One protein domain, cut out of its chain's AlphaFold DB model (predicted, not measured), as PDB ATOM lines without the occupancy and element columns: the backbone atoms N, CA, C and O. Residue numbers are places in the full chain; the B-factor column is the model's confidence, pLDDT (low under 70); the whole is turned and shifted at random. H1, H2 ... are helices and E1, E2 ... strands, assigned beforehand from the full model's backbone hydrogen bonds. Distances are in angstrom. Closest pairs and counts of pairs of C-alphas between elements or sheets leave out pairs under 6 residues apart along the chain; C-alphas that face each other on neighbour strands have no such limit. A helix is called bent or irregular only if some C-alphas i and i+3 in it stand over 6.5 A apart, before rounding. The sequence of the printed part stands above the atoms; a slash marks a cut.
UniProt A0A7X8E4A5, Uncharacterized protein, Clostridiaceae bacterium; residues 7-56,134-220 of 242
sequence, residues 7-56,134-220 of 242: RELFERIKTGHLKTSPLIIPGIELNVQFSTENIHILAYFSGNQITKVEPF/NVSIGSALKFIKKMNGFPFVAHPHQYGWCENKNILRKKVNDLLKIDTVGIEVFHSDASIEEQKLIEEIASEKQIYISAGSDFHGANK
ATOM      1  N   ARG A   7     180.053 190.764 108.335       72.50
ATOM      2  CA  ARG A   7     179.031 191.557 109.025       72.50
ATOM      3  C   ARG A   7     177.869 191.899 108.094       72.50
ATOM      4  O   ARG A   7     176.724 191.673 108.450       72.50
ATOM      5  N   GLU A   8     178.157 192.402 106.896       72.25
ATOM      6  CA  GLU A   8     177.117 192.733 105.910       72.25
ATOM      7  C   GLU A   8     176.344 191.495 105.460       72.25
ATOM      8  O   GLU A   8     175.131 191.550 105.264       72.25
ATOM      9  N   LEU A   9     177.041 190.371 105.309       71.81
ATOM     10  CA  LEU A   9     176.405 189.105 105.005       71.81
ATOM     11  C   LEU A   9     175.467 188.661 106.136       71.81
ATOM     12  O   LEU A   9     174.314 188.313 105.883       71.81
ATOM     13  N   PHE A  10     175.951 188.692 107.374       71.75
ATOM     14  CA  PHE A  10     175.173 188.315 108.546       71.75
ATOM     15  C   PHE A  10     173.887 189.145 108.652       71.75
ATOM     16  O   PHE A  10     172.807 188.583 108.816       71.75
ATOM     17  N   GLU A  11     173.977 190.461 108.441       74.12
ATOM     18  CA  GLU A  11     172.802 191.339 108.422       74.12
ATOM     19  C   GLU A  11     171.809 190.983 107.309       74.12
ATOM     20  O   GLU A  11     170.598 191.017 107.525       74.12
ATOM     21  N   ARG A  12     172.271 190.579 106.120       72.25
ATOM     22  CA  ARG A  12     171.368 190.146 105.037       72.25
ATOM     23  C   ARG A  12     170.669 188.827 105.323       72.25
ATOM     24  O   ARG A  12     169.500 188.688 104.973       72.25
ATOM     25  N   ILE A  13     171.364 187.882 105.958       70.06
ATOM     26  CA  ILE A  13     170.759 186.630 106.429       70.06
ATOM     27  C   ILE A  13     169.676 186.959 107.462       70.06
ATOM     28  O   ILE A  13     168.537 186.526 107.310       70.06
ATOM     29  N   LYS A  14     170.005 187.796 108.452       68.19
ATOM     30  CA  LYS A  14     169.088 188.229 109.515       68.19
ATOM     31  C   LYS A  14     167.846 188.951 108.979       68.19
ATOM     32  O   LYS A  14     166.758 188.783 109.520       68.19
ATOM     33  N   THR A  15     167.998 189.746 107.922       75.25
ATOM     34  CA  THR A  15     166.912 190.542 107.320       75.25
ATOM     35  C   THR A  15     166.180 189.837 106.173       75.25
ATOM     36  O   THR A  15     165.254 190.407 105.603       75.25
ATOM     37  N   GLY A  16     166.558 188.602 105.820       64.75
ATOM     38  CA  GLY A  16     165.904 187.831 104.756       64.75
ATOM     39  C   GLY A  16     166.163 188.346 103.333       64.75
ATOM     40  O   GLY A  16     165.480 187.940 102.395       64.75
ATOM     41  N   HIS A  17     167.160 189.213 103.135       67.62
ATOM     42  CA  HIS A  17     167.502 189.809 101.838       67.62
ATOM     43  C   HIS A  17     168.584 189.014 101.088       67.62
ATOM     44  O   HIS A  17     169.599 189.563 100.645       67.62
ATOM     45  N   LEU A  18     168.375 187.705 100.936       64.06
ATOM     46  CA  LEU A  18     169.251 186.837 100.144       64.06
ATOM     47  C   LEU A  18     168.762 186.768  98.686       64.06
ATOM     48  O   LEU A  18     167.567 186.668  98.418       64.06
ATOM     49  N   LYS A  19     169.688 186.826  97.718       62.38
ATOM     50  CA  LYS A  19     169.364 186.562  96.303       62.38
ATOM     51  C   LYS A  19     169.004 185.080  96.100       62.38
ATOM     52  O   LYS A  19     169.401 184.231  96.885       62.38
ATOM     53  N   THR A  20     168.307 184.768  95.004       67.56
ATOM     54  CA  THR A  20     167.856 183.406  94.641       67.56
ATOM     55  C   THR A  20     168.981 182.431  94.276       67.56
ATOM     56  O   THR A  20     168.767 181.222  94.273       67.56
ATOM     57  N   SER A  21     170.184 182.921  93.964       68.06
ATOM     58  CA  SER A  21     171.368 182.073  93.787       68.06
ATOM     59  C   SER A  21     172.000 181.743  95.140       68.06
ATOM     60  O   SER A  21     172.062 182.633  95.993       68.06
ATOM     61  N   PRO A  22     172.535 180.522  95.333       70.44
ATOM     62  CA  PRO A  22     173.214 180.180  96.571       70.44
ATOM     63  C   PRO A  22     174.372 181.147  96.794       70.44
ATOM     64  O   PRO A  22     175.172 181.433  95.894       70.44
ATOM     65  N   LEU A  23     174.457 181.663  98.011       74.94
ATOM     66  CA  LEU A  23     175.622 182.411  98.415       74.94
ATOM     67  C   LEU A  23     176.804 181.456  98.562       74.94
ATOM     68  O   LEU A  23     176.727 180.462  99.280       74.94
ATOM     69  N   ILE A  24     177.915 181.805  97.922       81.12
ATOM     70  CA  ILE A  24     179.172 181.077  98.060       81.12
ATOM     71  C   ILE A  24     180.052 181.834  99.047       81.12
ATOM     72  O   ILE A  24     180.381 182.999  98.813       81.12
ATOM     73  N   ILE A  25     180.434 181.156 100.125       84.75
ATOM     74  CA  ILE A  25     181.375 181.656 101.124       84.75
ATOM     75  C   ILE A  25     182.684 180.880 100.945       84.75
ATOM     76  O   ILE A  25     182.707 179.671 101.187       84.75
ATOM     77  N   PRO A  26     183.773 181.529 100.501       89.62
ATOM     78  CA  PRO A  26     185.082 180.897 100.447       89.62
ATOM     79  C   PRO A  26     185.516 180.423 101.833       89.62
ATOM     80  O   PRO A  26     185.443 181.178 102.805       89.62
ATOM     81  N   GLY A  27     186.013 179.193 101.917       92.00
ATOM     82  CA  GLY A  27     186.484 178.625 103.170       92.00
ATOM     83  C   GLY A  27     187.638 177.652 102.985       92.00
ATOM     84  O   GLY A  27     187.873 177.141 101.890       92.00
ATOM     85  N   ILE A  28     188.369 177.420 104.069       92.75
ATOM     86  CA  ILE A  28     189.411 176.393 104.171       92.75
ATOM     87  C   ILE A  28     189.221 175.613 105.467       92.75
ATOM     88  O   ILE A  28     188.703 176.146 106.444       92.75
ATOM     89  N   GLU A  29     189.724 174.385 105.496       94.00
ATOM     90  CA  GLU A  29     189.847 173.589 106.714       94.00
ATOM     91  C   GLU A  29     191.331 173.380 107.033       94.00
ATOM     92  O   GLU A  29     192.118 172.904 106.206       94.00
ATOM     93  N   LEU A  30     191.739 173.759 108.242       92.19
ATOM     94  CA  LEU A  30     193.109 173.648 108.724       92.19
ATOM     95  C   LEU A  30     193.203 172.591 109.807       92.19
ATOM     96  O   LEU A  30     192.479 172.635 110.790       92.19
ATOM     97  N   ASN A  31     194.163 171.682 109.669       91.12
ATOM     98  CA  ASN A  31     194.533 170.791 110.766       91.12
ATOM     99  C   ASN A  31     195.473 171.560 111.697       91.12
ATOM    100  O   ASN A  31     196.503 172.071 111.238       91.12
ATOM    101  N   VAL A  32     195.147 171.615 112.982       93.19
ATOM    102  CA  VAL A  32     195.915 172.344 113.990       93.19
ATOM    103  C   VAL A  32     196.141 171.485 115.225       93.19
ATOM    104  O   VAL A  32     195.373 170.572 115.522       93.19
ATOM    105  N   GLN A  33     197.200 171.799 115.960       93.81
ATOM    106  CA  GLN A  33     197.445 171.231 117.275       93.81
ATOM    107  C   GLN A  33     196.830 172.135 118.348       93.81
ATOM    108  O   GLN A  33     197.179 173.317 118.451       93.81
ATOM    109  N   PHE A  34     195.944 171.568 119.161       94.81
ATOM    110  CA  PHE A  34     195.370 172.202 120.341       94.81
ATOM    111  C   PHE A  34     195.714 171.369 121.573       94.81
ATOM    112  O   PHE A  34     195.192 170.274 121.768       94.81
ATOM    113  N   SER A  35     196.622 171.884 122.407       89.12
ATOM    114  CA  SER A  35     197.228 171.099 123.487       89.12
ATOM    115  C   SER A  35     197.854 169.806 122.926       89.12
ATOM    116  O   SER A  35     198.697 169.867 122.030       89.12
ATOM    117  N   THR A  36     197.444 168.638 123.411       87.75
ATOM    118  CA  THR A  36     197.886 167.320 122.935       87.75
ATOM    119  C   THR A  36     197.039 166.764 121.786       87.75
ATOM    120  O   THR A  36     197.344 165.688 121.276       87.75
ATOM    121  N   GLU A  37     195.989 167.471 121.364       90.56
ATOM    122  CA  GLU A  37     195.017 167.003 120.375       90.56
ATOM    123  C   GLU A  37     195.261 167.612 118.996       90.56
ATOM    124  O   GLU A  37     195.765 168.730 118.856       90.56
ATOM    125  N   ASN A  38     194.856 166.870 117.968       91.00
ATOM    126  CA  ASN A  38     194.777 167.378 116.606       91.00
ATOM    127  C   ASN A  38     193.314 167.639 116.292       91.00
ATOM    128  O   ASN A  38     192.525 166.698 116.266       91.00
ATOM    129  N   ILE A  39     192.984 168.901 116.054       94.94
ATOM    130  CA  ILE A  39     191.633 169.329 115.706       94.94
ATOM    131  C   ILE A  39     191.650 170.053 114.369       94.94
ATOM    132  O   ILE A  39     192.708 170.443 113.861       94.94
ATOM    133  N   HIS A  40     190.475 170.250 113.799       95.94
ATOM    134  CA  HIS A  40     190.294 171.024 112.589       95.94
ATOM    135  C   HIS A  40     189.655 172.379 112.897       95.94
ATOM    136  O   HIS A  40     188.745 172.497 113.718       95.94
ATOM    137  N   ILE A  41     190.159 173.408 112.222       96.75
ATOM    138  CA  ILE A  41     189.601 174.757 112.223       96.75
ATOM    139  C   ILE A  41     189.111 175.062 110.814       96.75
ATOM    140  O   ILE A  41     189.912 175.129 109.878       96.75
ATOM    141  N   LEU A  42     187.809 175.274 110.673       96.69
ATOM    142  CA  LEU A  42     187.226 175.906 109.499       96.69
ATOM    143  C   LEU A  42     187.542 177.397 109.561       96.69
ATOM    144  O   LEU A  42     187.488 178.006 110.627       96.69
ATOM    145  N   ALA A  43     187.870 178.001 108.430       94.81
ATOM    146  CA  ALA A  43     188.002 179.444 108.323       94.81
ATOM    147  C   ALA A  43     187.258 179.936 107.091       94.81
ATOM    148  O   ALA A  43     187.541 179.482 105.983       94.81
ATOM    149  N   TYR A  44     186.340 180.877 107.294       92.62
ATOM    150  CA  TYR A  44     185.531 181.482 106.239       92.62
ATOM    151  C   TYR A  44     186.012 182.896 105.926       92.62
ATOM    152  O   TYR A  44     186.418 183.624 106.830       92.62
ATOM    153  N   PHE A  45     185.951 183.304 104.663       89.62
ATOM    154  CA  PHE A  45     186.481 184.584 104.189       89.62
ATOM    155  C   PHE A  45     185.433 185.346 103.382       89.62
ATOM    156  O   PHE A  45     184.609 184.752 102.690       89.62
ATOM    157  N   SER A  46     185.488 186.677 103.427       80.94
ATOM    158  CA  SER A  46     184.684 187.525 102.544       80.94
ATOM    159  C   SER A  46     185.306 187.606 101.149       80.94
ATOM    160  O   SER A  46     186.467 187.986 100.998       80.94
ATOM    161  N   GLY A  47     184.530 187.271 100.119       75.50
ATOM    162  CA  GLY A  47     184.878 187.446  98.706       75.50
ATOM    163  C   GLY A  47     186.303 187.094  98.337       75.50
ATOM    164  O   GLY A  47     186.794 185.998  98.595       75.50
ATOM    165  N   ASN A  48     186.994 188.061  97.744       76.62
ATOM    166  CA  ASN A  48     188.334 187.849  97.212       76.62
ATOM    167  C   ASN A  48     189.425 187.747  98.292       76.62
ATOM    168  O   ASN A  48     190.584 187.519  97.946       76.62
ATOM    169  N   GLN A  49     189.111 187.884  99.588       77.06
ATOM    170  CA  GLN A  49     190.123 187.793 100.651       77.06
ATOM    171  C   GLN A  49     190.774 186.412 100.743       77.06
ATOM    172  O   GLN A  49     191.934 186.317 101.143       77.06
ATOM    173  N   ILE A  50     190.089 185.368 100.269       82.06
ATOM    174  CA  ILE A  50     190.652 184.022 100.137       82.06
ATOM    175  C   ILE A  50     191.937 183.999  99.290       82.06
ATOM    176  O   ILE A  50     192.845 183.223  99.557       82.06
ATOM    177  N   THR A  51     192.101 184.901  98.319       83.69
ATOM    178  CA  THR A  51     193.327 184.947  97.498       83.69
ATOM    179  C   THR A  51     194.587 185.213  98.329       83.69
ATOM    180  O   THR A  51     195.673 184.755  97.978       83.69
ATOM    181  N   LYS A  52     194.452 185.874  99.488       85.38
ATOM    182  CA  LYS A  52     195.564 186.153 100.406       85.38
ATOM    183  C   LYS A  52     196.058 184.911 101.150       85.38
ATOM    184  O   LYS A  52     197.183 184.922 101.648       85.38
ATOM    185  N   VAL A  53     195.254 183.844 101.235       89.06
ATOM    186  CA  VAL A  53     195.672 182.595 101.893       89.06
ATOM    187  C   VAL A  53     196.490 181.688 100.977       89.06
ATOM    188  O   VAL A  53     197.139 180.761 101.457       89.06
ATOM    189  N   GLU A  54     196.517 181.962  99.674       87.94
ATOM    190  CA  GLU A  54     197.112 181.077  98.673       87.94
ATOM    191  C   GLU A  54     198.606 180.762  98.901       87.94
ATOM    192  O   GLU A  54     198.983 179.592  98.787       87.94
ATOM    193  N   PRO A  55     199.475 181.711  99.308       89.56
ATOM    194  CA  PRO A  55     200.863 181.384  99.649       89.56
ATOM    195  C   PRO A  55     200.974 180.379 100.805       89.56
ATOM    196  O   PRO A  55     201.775 179.446 100.752       89.56
ATOM    197  N   PHE A  56     200.127 180.527 101.828       88.19
ATOM    198  CA  PHE A  56     200.077 179.595 102.952       88.19
ATOM    199  C   PHE A  56     199.579 178.217 102.502       88.19
ATOM    200  O   PHE A  56     200.185 177.203 102.847       88.19
ATOM    201  N   ASN A 134     202.155 169.865 112.659       76.50
ATOM    202  CA  ASN A 134     200.907 170.582 112.869       76.50
ATOM    203  C   ASN A 134     201.186 172.027 113.274       76.50
ATOM    204  O   ASN A 134     202.118 172.326 114.017       76.50
ATOM    205  N   VAL A 135     200.366 172.934 112.751       87.44
ATOM    206  CA  VAL A 135     200.397 174.345 113.133       87.44
ATOM    207  C   VAL A 135     199.721 174.460 114.498       87.44
ATOM    208  O   VAL A 135     198.642 173.903 114.686       87.44
ATOM    209  N   SER A 136     200.330 175.163 115.456       93.50
ATOM    210  CA  SER A 136     199.662 175.415 116.737       93.50
ATOM    211  C   SER A 136     198.394 176.238 116.521       93.50
ATOM    212  O   SER A 136     198.369 177.132 115.670       93.50
ATOM    213  N   ILE A 137     197.348 175.979 117.306       95.38
ATOM    214  CA  ILE A 137     196.078 176.695 117.159       95.38
ATOM    215  C   ILE A 137     196.256 178.218 117.237       95.38
ATOM    216  O   ILE A 137     195.722 178.929 116.396       95.38
ATOM    217  N   GLY A 138     197.089 178.730 118.150       95.31
ATOM    218  CA  GLY A 138     197.348 180.171 118.257       95.31
ATOM    219  C   GLY A 138     197.973 180.761 116.988       95.31
ATOM    220  O   GLY A 138     197.588 181.843 116.548       95.31
ATOM    221  N   SER A 139     198.885 180.026 116.339       93.50
ATOM    222  CA  SER A 139     199.468 180.448 115.058       93.50
ATOM    223  C   SER A 139     198.435 180.428 113.932       93.50
ATOM    224  O   SER A 139     198.414 181.340 113.106       93.50
ATOM    225  N   ALA A 140     197.562 179.416 113.913       93.69
ATOM    226  CA  ALA A 140     196.489 179.309 112.935       93.69
ATOM    227  C   ALA A 140     195.459 180.437 113.092       93.69
ATOM    228  O   ALA A 140     195.153 181.108 112.109       93.69
ATOM    229  N   LEU A 141     194.988 180.715 114.312       95.12
ATOM    230  CA  LEU A 141     194.038 181.799 114.588       95.12
ATOM    231  C   LEU A 141     194.639 183.167 114.246       95.12
ATOM    232  O   LEU A 141     194.007 183.960 113.549       95.12
ATOM    233  N   LYS A 142     195.906 183.411 114.611       94.38
ATOM    234  CA  LYS A 142     196.629 184.632 114.223       94.38
ATOM    235  C   LYS A 142     196.718 184.791 112.703       94.38
ATOM    236  O   LYS A 142     196.538 185.897 112.194       94.38
ATOM    237  N   PHE A 143     196.997 183.707 111.977       93.00
ATOM    238  CA  PHE A 143     197.009 183.708 110.513       93.00
ATOM    239  C   PHE A 143     195.622 184.018 109.937       93.00
ATOM    240  O   PHE A 143     195.502 184.926 109.116       93.00
ATOM    241  N   ILE A 144     194.582 183.318 110.395       93.56
ATOM    242  CA  ILE A 144     193.199 183.494 109.930       93.56
ATOM    243  C   ILE A 144     192.756 184.946 110.137       93.56
ATOM    244  O   ILE A 144     192.313 185.593 109.189       93.56
ATOM    245  N   LYS A 145     192.979 185.496 111.333       91.44
ATOM    246  CA  LYS A 145     192.655 186.885 111.682       91.44
ATOM    247  C   LYS A 145     193.415 187.894 110.825       91.44
ATOM    248  O   LYS A 145     192.815 188.836 110.321       91.44
ATOM    249  N   LYS A 146     194.714 187.672 110.581       91.81
ATOM    250  CA  LYS A 146     195.522 188.508 109.670       91.81
ATOM    251  C   LYS A 146     194.948 188.540 108.247       91.81
ATOM    252  O   LYS A 146     195.106 189.538 107.549       91.81
ATOM    253  N   MET A 147     194.290 187.464 107.824       91.25
ATOM    254  CA  MET A 147     193.639 187.349 106.516       91.25
ATOM    255  C   MET A 147     192.149 187.731 106.544       91.25
ATOM    256  O   MET A 147     191.454 187.510 105.555       91.25
ATOM    257  N   ASN A 148     191.667 188.323 107.646       88.94
ATOM    258  CA  ASN A 148     190.262 188.670 107.899       88.94
ATOM    259  C   ASN A 148     189.295 187.486 107.725       88.94
ATOM    260  O   ASN A 148     188.175 187.654 107.237       88.94
ATOM    261  N   GLY A 149     189.755 186.287 108.079       91.38
ATOM    262  CA  GLY A 149     188.924 185.097 108.133       91.38
ATOM    263  C   GLY A 149     188.247 184.923 109.492       91.38
ATOM    264  O   GLY A 149     188.686 185.474 110.503       91.38
ATOM    265  N   PHE A 150     187.197 184.109 109.502       92.81
ATOM    266  CA  PHE A 150     186.385 183.793 110.672       92.81
ATOM    267  C   PHE A 150     186.589 182.322 111.044       92.81
ATOM    268  O   PHE A 150     186.174 181.459 110.267       92.81
ATOM    269  N   PRO A 151     187.261 182.025 112.170       96.19
ATOM    270  CA  PRO A 151     187.594 180.662 112.556       96.19
ATOM    271  C   PRO A 151     186.436 179.972 113.292       96.19
ATOM    272  O   PRO A 151     185.790 180.578 114.146       96.19
ATOM    273  N   PHE A 152     186.233 178.688 113.016       97.75
ATOM    274  CA  PHE A 152     185.301 177.798 113.707       97.75
ATOM    275  C   PHE A 152     185.984 176.462 113.995       97.75
ATOM    276  O   PHE A 152     186.682 175.932 113.135       97.75
ATOM    277  N   VAL A 153     185.773 175.886 115.176       97.75
ATOM    278  CA  VAL A 153     186.148 174.486 115.429       97.75
ATOM    279  C   VAL A 153     185.238 173.577 114.611       97.75
ATOM    280  O   VAL A 153     184.020 173.665 114.746       97.75
ATOM    281  N   ALA A 154     185.824 172.714 113.785       97.06
ATOM    282  CA  ALA A 154     185.087 171.726 113.004       97.06
ATOM    283  C   ALA A 154     184.778 170.488 113.858       97.06
ATOM    284  O   ALA A 154     185.644 170.065 114.629       97.06
ATOM    285  N   HIS A 155     183.579 169.924 113.694       95.12
ATOM    286  CA  HIS A 155     183.143 168.603 114.164       95.12
ATOM    287  C   HIS A 155     183.677 168.174 115.549       95.12
ATOM    288  O   HIS A 155     184.259 167.100 115.691       95.12
ATOM    289  N   PRO A 156     183.434 168.954 116.625       96.31
ATOM    290  CA  PRO A 156     184.000 168.689 117.957       96.31
ATOM    291  C   PRO A 156     183.633 167.312 118.548       96.31
ATOM    292  O   PRO A 156     184.386 166.772 119.361       96.31
ATOM    293  N   HIS A 157     182.508 166.719 118.133       94.25
ATOM    294  CA  HIS A 157     182.103 165.354 118.494       94.25
ATOM    295  C   HIS A 157     183.158 164.299 118.109       94.25
ATOM    296  O   HIS A 157     183.398 163.366 118.873       94.25
ATOM    297  N   GLN A 158     183.893 164.491 117.007       94.62
ATOM    298  CA  GLN A 158     184.909 163.539 116.537       94.62
ATOM    299  C   GLN A 158     186.174 163.499 117.406       94.62
ATOM    300  O   GLN A 158     186.987 162.585 117.271       94.62
ATOM    301  N   TYR A 159     186.357 164.467 118.309       93.88
ATOM    302  CA  TYR A 159     187.504 164.519 119.222       93.88
ATOM    303  C   TYR A 159     187.185 163.973 120.620       93.88
ATOM    304  O   TYR A 159     187.988 164.151 121.535       93.88
ATOM    305  N   GLY A 160     186.002 163.379 120.823       93.69
ATOM    306  CA  GLY A 160     185.535 162.947 122.145       93.69
ATOM    307  C   GLY A 160     185.138 164.109 123.062       93.69
ATOM    308  O   GLY A 160     184.929 163.930 124.259       93.69
ATOM    309  N   TRP A 161     185.008 165.334 122.538       96.69
ATOM    310  CA  TRP A 161     184.661 166.484 123.380       96.69
ATOM    311  C   TRP A 161     183.236 166.402 123.925       96.69
ATOM    312  O   TRP A 161     182.956 166.985 124.970       96.69
ATOM    313  N   CYS A 162     182.362 165.666 123.237       96.44
ATOM    314  CA  CYS A 162     180.957 165.505 123.598       96.44
ATOM    315  C   CYS A 162     180.690 164.316 124.537       96.44
ATOM    316  O   CYS A 162     179.537 164.078 124.877       96.44
ATOM    317  N   GLU A 163     181.728 163.611 125.018       94.81
ATOM    318  CA  GLU A 163     181.579 162.521 126.000       94.81
ATOM    319  C   GLU A 163     180.841 162.978 127.268       94.81
ATOM    320  O   GLU A 163     180.073 162.221 127.860       94.81
ATOM    321  N   ASN A 164     181.059 164.228 127.694       94.25
ATOM    322  CA  ASN A 164     180.209 164.896 128.675       94.25
ATOM    323  C   ASN A 164     180.314 166.429 128.594       94.25
ATOM    324  O   ASN A 164     181.279 166.999 128.076       94.25
ATOM    325  N   LYS A 165     179.338 167.107 129.212       96.38
ATOM    326  CA  LYS A 165     179.228 168.575 129.243       96.38
ATOM    327  C   LYS A 165     180.452 169.288 129.824       96.38
ATOM    328  O   LYS A 165     180.812 170.370 129.362       96.38
ATOM    329  N   ASN A 166     181.102 168.708 130.832       97.69
ATOM    330  CA  ASN A 166     182.242 169.340 131.499       97.69
ATOM    331  C   ASN A 166     183.501 169.327 130.626       97.69
ATOM    332  O   ASN A 166     184.236 170.318 130.620       97.69
ATOM    333  N   ILE A 167     183.730 168.250 129.868       97.19
ATOM    334  CA  ILE A 167     184.820 168.163 128.890       97.19
ATOM    335  C   ILE A 167     184.630 169.250 127.836       97.19
ATOM    336  O   ILE A 167     185.510 170.103 127.694       97.19
ATOM    337  N   LEU A 168     183.469 169.289 127.173       97.50
ATOM    338  CA  LEU A 168     183.191 170.286 126.140       97.50
ATOM    339  C   LEU A 168     183.341 171.713 126.673       97.50
ATOM    340  O   LEU A 168     184.055 172.527 126.090       97.50
ATOM    341  N   ARG A 169     182.736 172.011 127.830       98.06
ATOM    342  CA  ARG A 169     182.820 173.336 128.458       98.06
ATOM    343  C   ARG A 169     184.263 173.739 128.749       98.06
ATOM    344  O   ARG A 169     184.630 174.891 128.520       98.06
ATOM    345  N   LYS A 170     185.090 172.817 129.252       97.69
ATOM    346  CA  LYS A 170     186.513 173.078 129.496       97.69
ATOM    347  C   LYS A 170     187.242 173.392 128.190       97.69
ATOM    348  O   LYS A 170     187.938 174.401 128.137       97.69
ATOM    349  N   LYS A 171     187.042 172.587 127.142       97.31
ATOM    350  CA  LYS A 171     187.663 172.793 125.823       97.31
ATOM    351  C   LYS A 171     187.292 174.149 125.232       97.31
ATOM    352  O   LYS A 171     188.181 174.898 124.845       97.31
ATOM    353  N   VAL A 172     186.007 174.503 125.253       96.75
ATOM    354  CA  VAL A 172     185.516 175.807 124.784       96.75
ATOM    355  C   VAL A 172     186.117 176.953 125.602       96.75
ATOM    356  O   VAL A 172     186.625 177.907 125.025       96.75
ATOM    357  N   ASN A 173     186.150 176.853 126.935       97.19
ATOM    358  CA  ASN A 173     186.792 177.873 127.772       97.19
ATOM    359  C   ASN A 173     188.287 178.028 127.453       97.19
ATOM    360  O   ASN A 173     188.789 179.147 127.413       97.19
ATOM    361  N   ASP A 174     189.005 176.925 127.250       96.75
ATOM    362  CA  ASP A 174     190.434 176.954 126.940       96.75
ATOM    363  C   ASP A 174     190.707 177.546 125.550       96.75
ATOM    364  O   ASP A 174     191.681 178.275 125.389       96.75
ATOM    365  N   LEU A 175     189.825 177.316 124.574       95.50
ATOM    366  CA  LEU A 175     189.880 177.966 123.262       95.50
ATOM    367  C   LEU A 175     189.645 179.475 123.352       95.50
ATOM    368  O   LEU A 175     190.411 180.247 122.780       95.50
ATOM    369  N   LEU A 176     188.626 179.898 124.105       94.81
ATOM    370  CA  LEU A 176     188.270 181.312 124.262       94.81
ATOM    371  C   LEU A 176     189.331 182.124 125.019       94.81
ATOM    372  O   LEU A 176     189.385 183.342 124.871       94.81
ATOM    373  N   LYS A 177     190.213 181.469 125.786       96.19
ATOM    374  CA  LYS A 177     191.416 182.111 126.351       96.19
ATOM    375  C   LYS A 177     192.469 182.448 125.288       96.19
ATOM    376  O   LYS A 177     193.356 183.249 125.569       96.19
ATOM    377  N   ILE A 178     192.423 181.813 124.113       94.69
ATOM    378  CA  ILE A 178     193.404 181.996 123.035       94.69
ATOM    379  C   ILE A 178     192.953 183.110 122.088       94.69
ATOM    380  O   ILE A 178     193.695 184.067 121.882       94.69
ATOM    381  N   ASP A 179     191.764 182.984 121.493       94.25
ATOM    382  CA  ASP A 179     191.139 184.016 120.652       94.25
ATOM    383  C   ASP A 179     189.636 183.715 120.500       94.25
ATOM    384  O   ASP A 179     189.140 182.662 120.912       94.25
ATOM    385  N   THR A 180     188.906 184.624 119.861       89.44
ATOM    386  CA  THR A 180     187.517 184.384 119.464       89.44
ATOM    387  C   THR A 180     187.452 183.323 118.364       89.44
ATOM    388  O   THR A 180     188.081 183.458 117.314       89.44
ATOM    389  N   VAL A 181     186.654 182.280 118.592       94.12
ATOM    390  CA  VAL A 181     186.435 181.174 117.655       94.12
ATOM    391  C   VAL A 181     184.988 180.698 117.761       94.12
ATOM    392  O   VAL A 181     184.441 180.612 118.860       94.12
ATOM    393  N   GLY A 182     184.352 180.433 116.622       96.12
ATOM    394  CA  GLY A 182     183.051 179.771 116.582       96.12
ATOM    395  C   GLY A 182     183.173 178.252 116.724       96.12
ATOM    396  O   GLY A 182     184.272 177.702 116.817       96.12
ATOM    397  N   ILE A 183     182.051 177.543 116.703       97.25
ATOM    398  CA  ILE A 183     182.027 176.077 116.769       97.25
ATOM    399  C   ILE A 183     180.997 175.502 115.799       97.25
ATOM    400  O   ILE A 183     179.927 176.067 115.587       97.25
ATOM    401  N   GLU A 184     181.324 174.393 115.154       96.44
ATOM    402  CA  GLU A 184     180.358 173.625 114.379       96.44
ATOM    403  C   GLU A 184     179.462 172.830 115.329       96.44
ATOM    404  O   GLU A 184     179.937 172.017 116.122       96.44
ATOM    405  N   VAL A 185     178.163 173.108 115.255       93.69
ATOM    406  CA  VAL A 185     177.131 172.446 116.060       93.69
ATOM    407  C   VAL A 185     176.484 171.354 115.230       93.69
ATOM    408  O   VAL A 185     176.452 170.196 115.632       93.69
ATOM    409  N   PHE A 186     175.985 171.726 114.053       88.62
ATOM    410  CA  PHE A 186     175.160 170.852 113.237       88.62
ATOM    411  C   PHE A 186     176.020 170.129 112.208       88.62
ATOM    412  O   PHE A 186     176.406 170.706 111.191       88.62
ATOM    413  N   HIS A 187     176.310 168.862 112.481       87.25
ATOM    414  CA  HIS A 187     177.144 168.024 111.632       87.25
ATOM    415  C   HIS A 187     176.451 166.694 111.333       87.25
ATOM    416  O   HIS A 187     175.814 166.121 112.212       87.25
ATOM    417  N   SER A 188     176.581 166.186 110.104       82.25
ATOM    418  CA  SER A 188     175.888 164.960 109.670       82.25
ATOM    419  C   SER A 188     176.264 163.704 110.468       82.25
ATOM    420  O   SER A 188     175.424 162.824 110.618       82.25
ATOM    421  N   ASP A 189     177.488 163.645 110.996       83.69
ATOM    422  CA  ASP A 189     177.957 162.545 111.857       83.69
ATOM    423  C   ASP A 189     177.673 162.755 113.355       83.69
ATOM    424  O   ASP A 189     177.882 161.832 114.137       83.69
ATOM    425  N   ALA A 190     177.221 163.944 113.767       84.69
ATOM    426  CA  ALA A 190     176.925 164.216 115.171       84.69
ATOM    427  C   ALA A 190     175.522 163.712 115.527       84.69
ATOM    428  O   ALA A 190     174.558 163.997 114.807       84.69
ATOM    429  N   SER A 191     175.376 163.025 116.661       89.62
ATOM    430  CA  SER A 191     174.057 162.644 117.171       89.62
ATOM    431  C   SER A 191     173.235 163.873 117.580       89.62
ATOM    432  O   SER A 191     173.767 164.963 117.795       89.62
ATOM    433  N   ILE A 192     171.917 163.711 117.727       88.50
ATOM    434  CA  ILE A 192     171.040 164.804 118.183       88.50
ATOM    435  C   ILE A 192     171.454 165.277 119.585       88.50
ATOM    436  O   ILE A 192     171.398 166.469 119.887       88.50
ATOM    437  N   GLU A 193     171.882 164.355 120.443       92.44
ATOM    438  CA  GLU A 193     172.353 164.634 121.798       92.44
ATOM    439  C   GLU A 193     173.658 165.435 121.780       92.44
ATOM    440  O   GLU A 193     173.777 166.415 122.515       92.44
ATOM    441  N   GLU A 194     174.605 165.069 120.912       95.00
ATOM    442  CA  GLU A 194     175.856 165.810 120.728       95.00
ATOM    443  C   GLU A 194     175.591 167.217 120.189       95.00
ATOM    444  O   GLU A 194     176.114 168.187 120.734       95.00
ATOM    445  N   GLN A 195     174.727 167.356 119.179       93.12
ATOM    446  CA  GLN A 195     174.349 168.658 118.620       93.12
ATOM    447  C   GLN A 195     173.743 169.572 119.694       93.12
ATOM    448  O   GLN A 195     174.209 170.697 119.871       93.12
ATOM    449  N   LYS A 196     172.772 169.075 120.474       93.00
ATOM    450  CA  LYS A 196     172.158 169.827 121.583       93.00
ATOM    451  C   LYS A 196     173.178 170.233 122.640       93.00
ATOM    452  O   LYS A 196     173.134 171.356 123.136       93.00
ATOM    453  N   LEU A 197     174.104 169.337 122.981       96.38
ATOM    454  CA  LEU A 197     175.150 169.617 123.958       96.38
ATOM    455  C   LEU A 197     176.072 170.753 123.494       96.38
ATOM    456  O   LEU A 197     176.413 171.639 124.282       96.38
ATOM    457  N   ILE A 198     176.478 170.732 122.220       97.12
ATOM    458  CA  ILE A 198     177.333 171.776 121.646       97.12
ATOM    459  C   ILE A 198     176.570 173.097 121.549       97.12
ATOM    460  O   ILE A 198     177.119 174.128 121.931       97.12
ATOM    461  N   GLU A 199     175.313 173.076 121.103       95.94
ATOM    462  CA  GLU A 199     174.452 174.259 121.007       95.94
ATOM    463  C   GLU A 199     174.229 174.930 122.367       95.94
ATOM    464  O   GLU A 199     174.335 176.154 122.482       95.94
ATOM    465  N   GLU A 200     173.975 174.138 123.412       95.94
ATOM    466  CA  GLU A 200     173.782 174.630 124.775       95.94
ATOM    467  C   GLU A 200     175.035 175.364 125.271       95.94
ATOM    468  O   GLU A 200     174.958 176.523 125.682       95.94
ATOM    469  N   ILE A 201     176.212 174.733 125.171       97.06
ATOM    470  CA  ILE A 201     177.482 175.366 125.560       97.06
ATOM    471  C   ILE A 201     177.783 176.588 124.691       97.06
ATOM    472  O   ILE A 201     178.297 177.587 125.198       97.06
ATOM    473  N   ALA A 202     177.472 176.529 123.396       95.12
ATOM    474  CA  ALA A 202     177.719 177.639 122.497       95.12
ATOM    475  C   ALA A 202     176.873 178.866 122.861       95.12
ATOM    476  O   ALA A 202     177.390 179.983 122.930       95.12
ATOM    477  N   SER A 203     175.602 178.639 123.188       93.50
ATOM    478  CA  SER A 203     174.660 179.667 123.627       93.50
ATOM    479  C   SER A 203     175.053 180.251 124.987       93.50
ATOM    480  O   SER A 203     175.139 181.470 125.122       93.50
ATOM    481  N   GLU A 204     175.402 179.401 125.966       95.06
ATOM    482  CA  GLU A 204     175.927 179.817 127.283       95.06
ATOM    483  C   GLU A 204     177.149 180.747 127.153       95.06
ATOM    484  O   GLU A 204     177.363 181.630 127.984       95.06
ATOM    485  N   LYS A 205     177.984 180.527 126.130       93.50
ATOM    486  CA  LYS A 205     179.244 181.250 125.901       93.50
ATOM    487  C   LYS A 205     179.155 182.338 124.837       93.50
ATOM    488  O   LYS A 205     180.167 182.988 124.588       93.50
ATOM    489  N   GLN A 206     177.980 182.539 124.239       93.25
ATOM    490  CA  GLN A 206     177.744 183.500 123.159       93.25
ATOM    491  C   GLN A 206     178.734 183.347 121.986       93.25
ATOM    492  O   GLN A 206     179.184 184.331 121.402       93.25
ATOM    493  N   ILE A 207     179.103 182.108 121.645       93.31
ATOM    494  CA  ILE A 207     179.978 181.820 120.499       93.31
ATOM    495  C   ILE A 207     179.144 181.573 119.247       93.31
ATOM    496  O   ILE A 207     178.063 180.987 119.297       93.31
ATOM    497  N   TYR A 208     179.667 181.994 118.099       92.12
ATOM    498  CA  TYR A 208     179.012 181.746 116.821       92.12
ATOM    499  C   TYR A 208     178.976 180.252 116.500       92.12
ATOM    500  O   TYR A 208     179.963 179.539 116.695       92.12
ATOM    501  N   ILE A 209     177.854 179.806 115.941       93.69
ATOM    502  CA  ILE A 209     177.638 178.418 115.537       93.69
ATOM    503  C   ILE A 209     177.702 178.275 114.016       93.69
ATOM    504  O   ILE A 209     177.419 179.220 113.277       93.69
ATOM    505  N   SER A 210     178.077 177.091 113.541       91.75
ATOM    506  CA  SER A 210     178.035 176.734 112.120       91.75
ATOM    507  C   SER A 210     177.434 175.346 111.899       91.75
ATOM    508  O   SER A 210     177.257 174.573 112.847       91.75
ATOM    509  N   ALA A 211     177.099 175.066 110.640       89.44
ATOM    510  CA  ALA A 211     176.539 173.804 110.183       89.44
ATOM    511  C   ALA A 211     177.289 173.320 108.938       89.44
ATOM    512  O   ALA A 211     177.579 174.117 108.040       89.44
ATOM    513  N   GLY A 212     177.544 172.019 108.856       85.31
ATOM    514  CA  GLY A 212     178.297 171.407 107.771       85.31
ATOM    515  C   GLY A 212     177.952 169.935 107.594       85.31
ATOM    516  O   GLY A 212     177.587 169.232 108.527       85.31
ATOM    517  N   SER A 213     178.037 169.452 106.357       80.56
ATOM    518  CA  SER A 213     177.834 168.021 106.061       80.56
ATOM    519  C   SER A 213     179.127 167.217 106.047       80.56
ATOM    520  O   SER A 213     179.077 165.991 105.990       80.56
ATOM    521  N   ASP A 214     180.274 167.898 105.992       81.69
ATOM    522  CA  ASP A 214     181.568 167.269 105.722       81.69
ATOM    523  C   ASP A 214     181.522 166.346 104.484       81.69
ATOM    524  O   ASP A 214     182.019 165.217 104.464       81.69
ATOM    525  N   PHE A 215     180.830 166.810 103.437       74.69
ATOM    526  CA  PHE A 215     180.588 166.033 102.228       74.69
ATOM    527  C   PHE A 215     181.892 165.736 101.479       74.69
ATOM    528  O   PHE A 215     182.545 166.631 100.947       74.69
ATOM    529  N   HIS A 216     182.225 164.450 101.369       70.69
ATOM    530  CA  HIS A 216     183.440 163.950 100.716       70.69
ATOM    531  C   HIS A 216     183.151 163.166  99.417       70.69
ATOM    532  O   HIS A 216     183.992 162.392  98.939       70.69
ATOM    533  N   GLY A 217     181.959 163.354  98.835       67.56
ATOM    534  CA  GLY A 217     181.520 162.645  97.632       67.56
ATOM    535  C   GLY A 217     181.413 161.135  97.848       67.56
ATOM    536  O   GLY A 217     181.109 160.666  98.942       67.56
ATOM    537  N   ALA A 218     181.747 160.361  96.813       59.62
ATOM    538  CA  ALA A 218     181.722 158.894  96.853       59.62
ATOM    539  C   ALA A 218     182.673 158.267  97.896       59.62
ATOM    540  O   ALA A 218     182.609 157.070  98.143       59.62
ATOM    541  N   ASN A 219     183.567 159.044  98.524       55.97
ATOM    542  CA  ASN A 219     184.427 158.526  99.593       55.97
ATOM    543  C   ASN A 219     183.690 158.379 100.936       55.97
ATOM    544  O   ASN A 219     184.181 157.665 101.807       55.97
ATOM    545  N   LYS A 220     182.543 159.049 101.108       55.09
ATOM    546  CA  LYS A 220     181.651 158.902 102.262       55.09
ATOM    547  C   LYS A 220     180.201 158.862 101.770       55.09
ATOM    548  O   LYS A 220     179.497 159.862 101.820       55.09
TER     549      LYS A 220
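This is residues 7 to 56 and 134 to 220 of the 242 residues of an uncharacterized protein of Clostridiaceae bacterium (UniProt A0A7X8E4A5). A strongly twisted sheet of five strands forms a wall with helices over one face: H6 packs over E4 and E5, H3 over E2 and E3, and H5 is on the sheet too, touching H6 at a steep tilt of 47 degrees. H1 sits away from this body at the far end of a long link, where residues 10 to 16 stick out. The printed part has 137 residues, with six named helices and five named strands in the order H1 E1 E2 H2 H3 E3 H4 H5 E4 H6 E5. The mixed sheet runs E1 E2 E3 E4 E5, and the class is mixed, helices and strands. The whole is compact, with a radius of gyration of the C-alphas of 15.3 A and spans of 40 by 36 by 34 A.

The sheet holds E1, residues 27 to 34, 20.4 A; E2, residues 37 to 44, 22.3 A; E3, residues 150 to 153; E4, residues 182 to 187; and E5, residues 209 to 212, ending at C-alpha 212 (178.297, 171.407, 107.771). The helices are H1, residues 7 to 14, beginning at C-alpha 7 (179.031, 191.557, 109.025); H2, residues 47 to 56, 17.6 A; H3, residues 137 to 146; H4, residues 156 to 159; H5, residues 165 to 176, 16.4 A; and H6, residues 192 to 204, 18.2 A. H2 is irregular: C-alphas 52 and 55 are 7.2 A apart.

E1 and E2 are an antiparallel hairpin, with N 30 and O 41 at 2.8 A; E1 bends by 53 degrees at residue 31. E2 and E3 are antiparallel, with N 42 and O 152 at 2.8 A. E3 and E4 are parallel, with N 184 and O 153 at 2.8 A, and so are E4 and E5, with N 210 and O 183 at 2.9 A. H3, H5 and H6 are on one face of the sheet, in two layers. E3, H4 H5, E4 and E4, H6, E5 are strand-helix-strand units, parallel neighbour strands with helices between, each with a right-handed crossover. H6 runs along the strands at a height over the sheet of 9.0 A; its closest C-alpha pair with E4 is Val 185 and Gln 195, 5.4 A. H3 also runs along them, at a height of 8.5 A. H5 and H6 touch at a steep tilt of 47 degrees, the same way, the C-alphas of Arg 169 and Ile 201 being closest at 6.4 A. H4 is on the sheet, over none of its strands. H2 only grazes the sheet with residues 50 to 53; H1 is not on it. Every O i to N i+4 pair is within hydrogen-bond range in H1, H3, H5 and H6; H2 has 0 of 6, but 5 of 7 O i to N i+3 pairs, and H4 is too short for an O i to N i+4 pair.

The C-alphas of Thr 20 and Thr 36, 44.3 A apart, are the farthest apart. Residues 57 to 133 are not printed, and C-alphas 56 and 134 are 13.4 A apart across the cut. The link H1 to E1 is long. Mean pLDDT of the printed part is 88.0; residues 14, 16 to 21 and 217 to 220 are under 70.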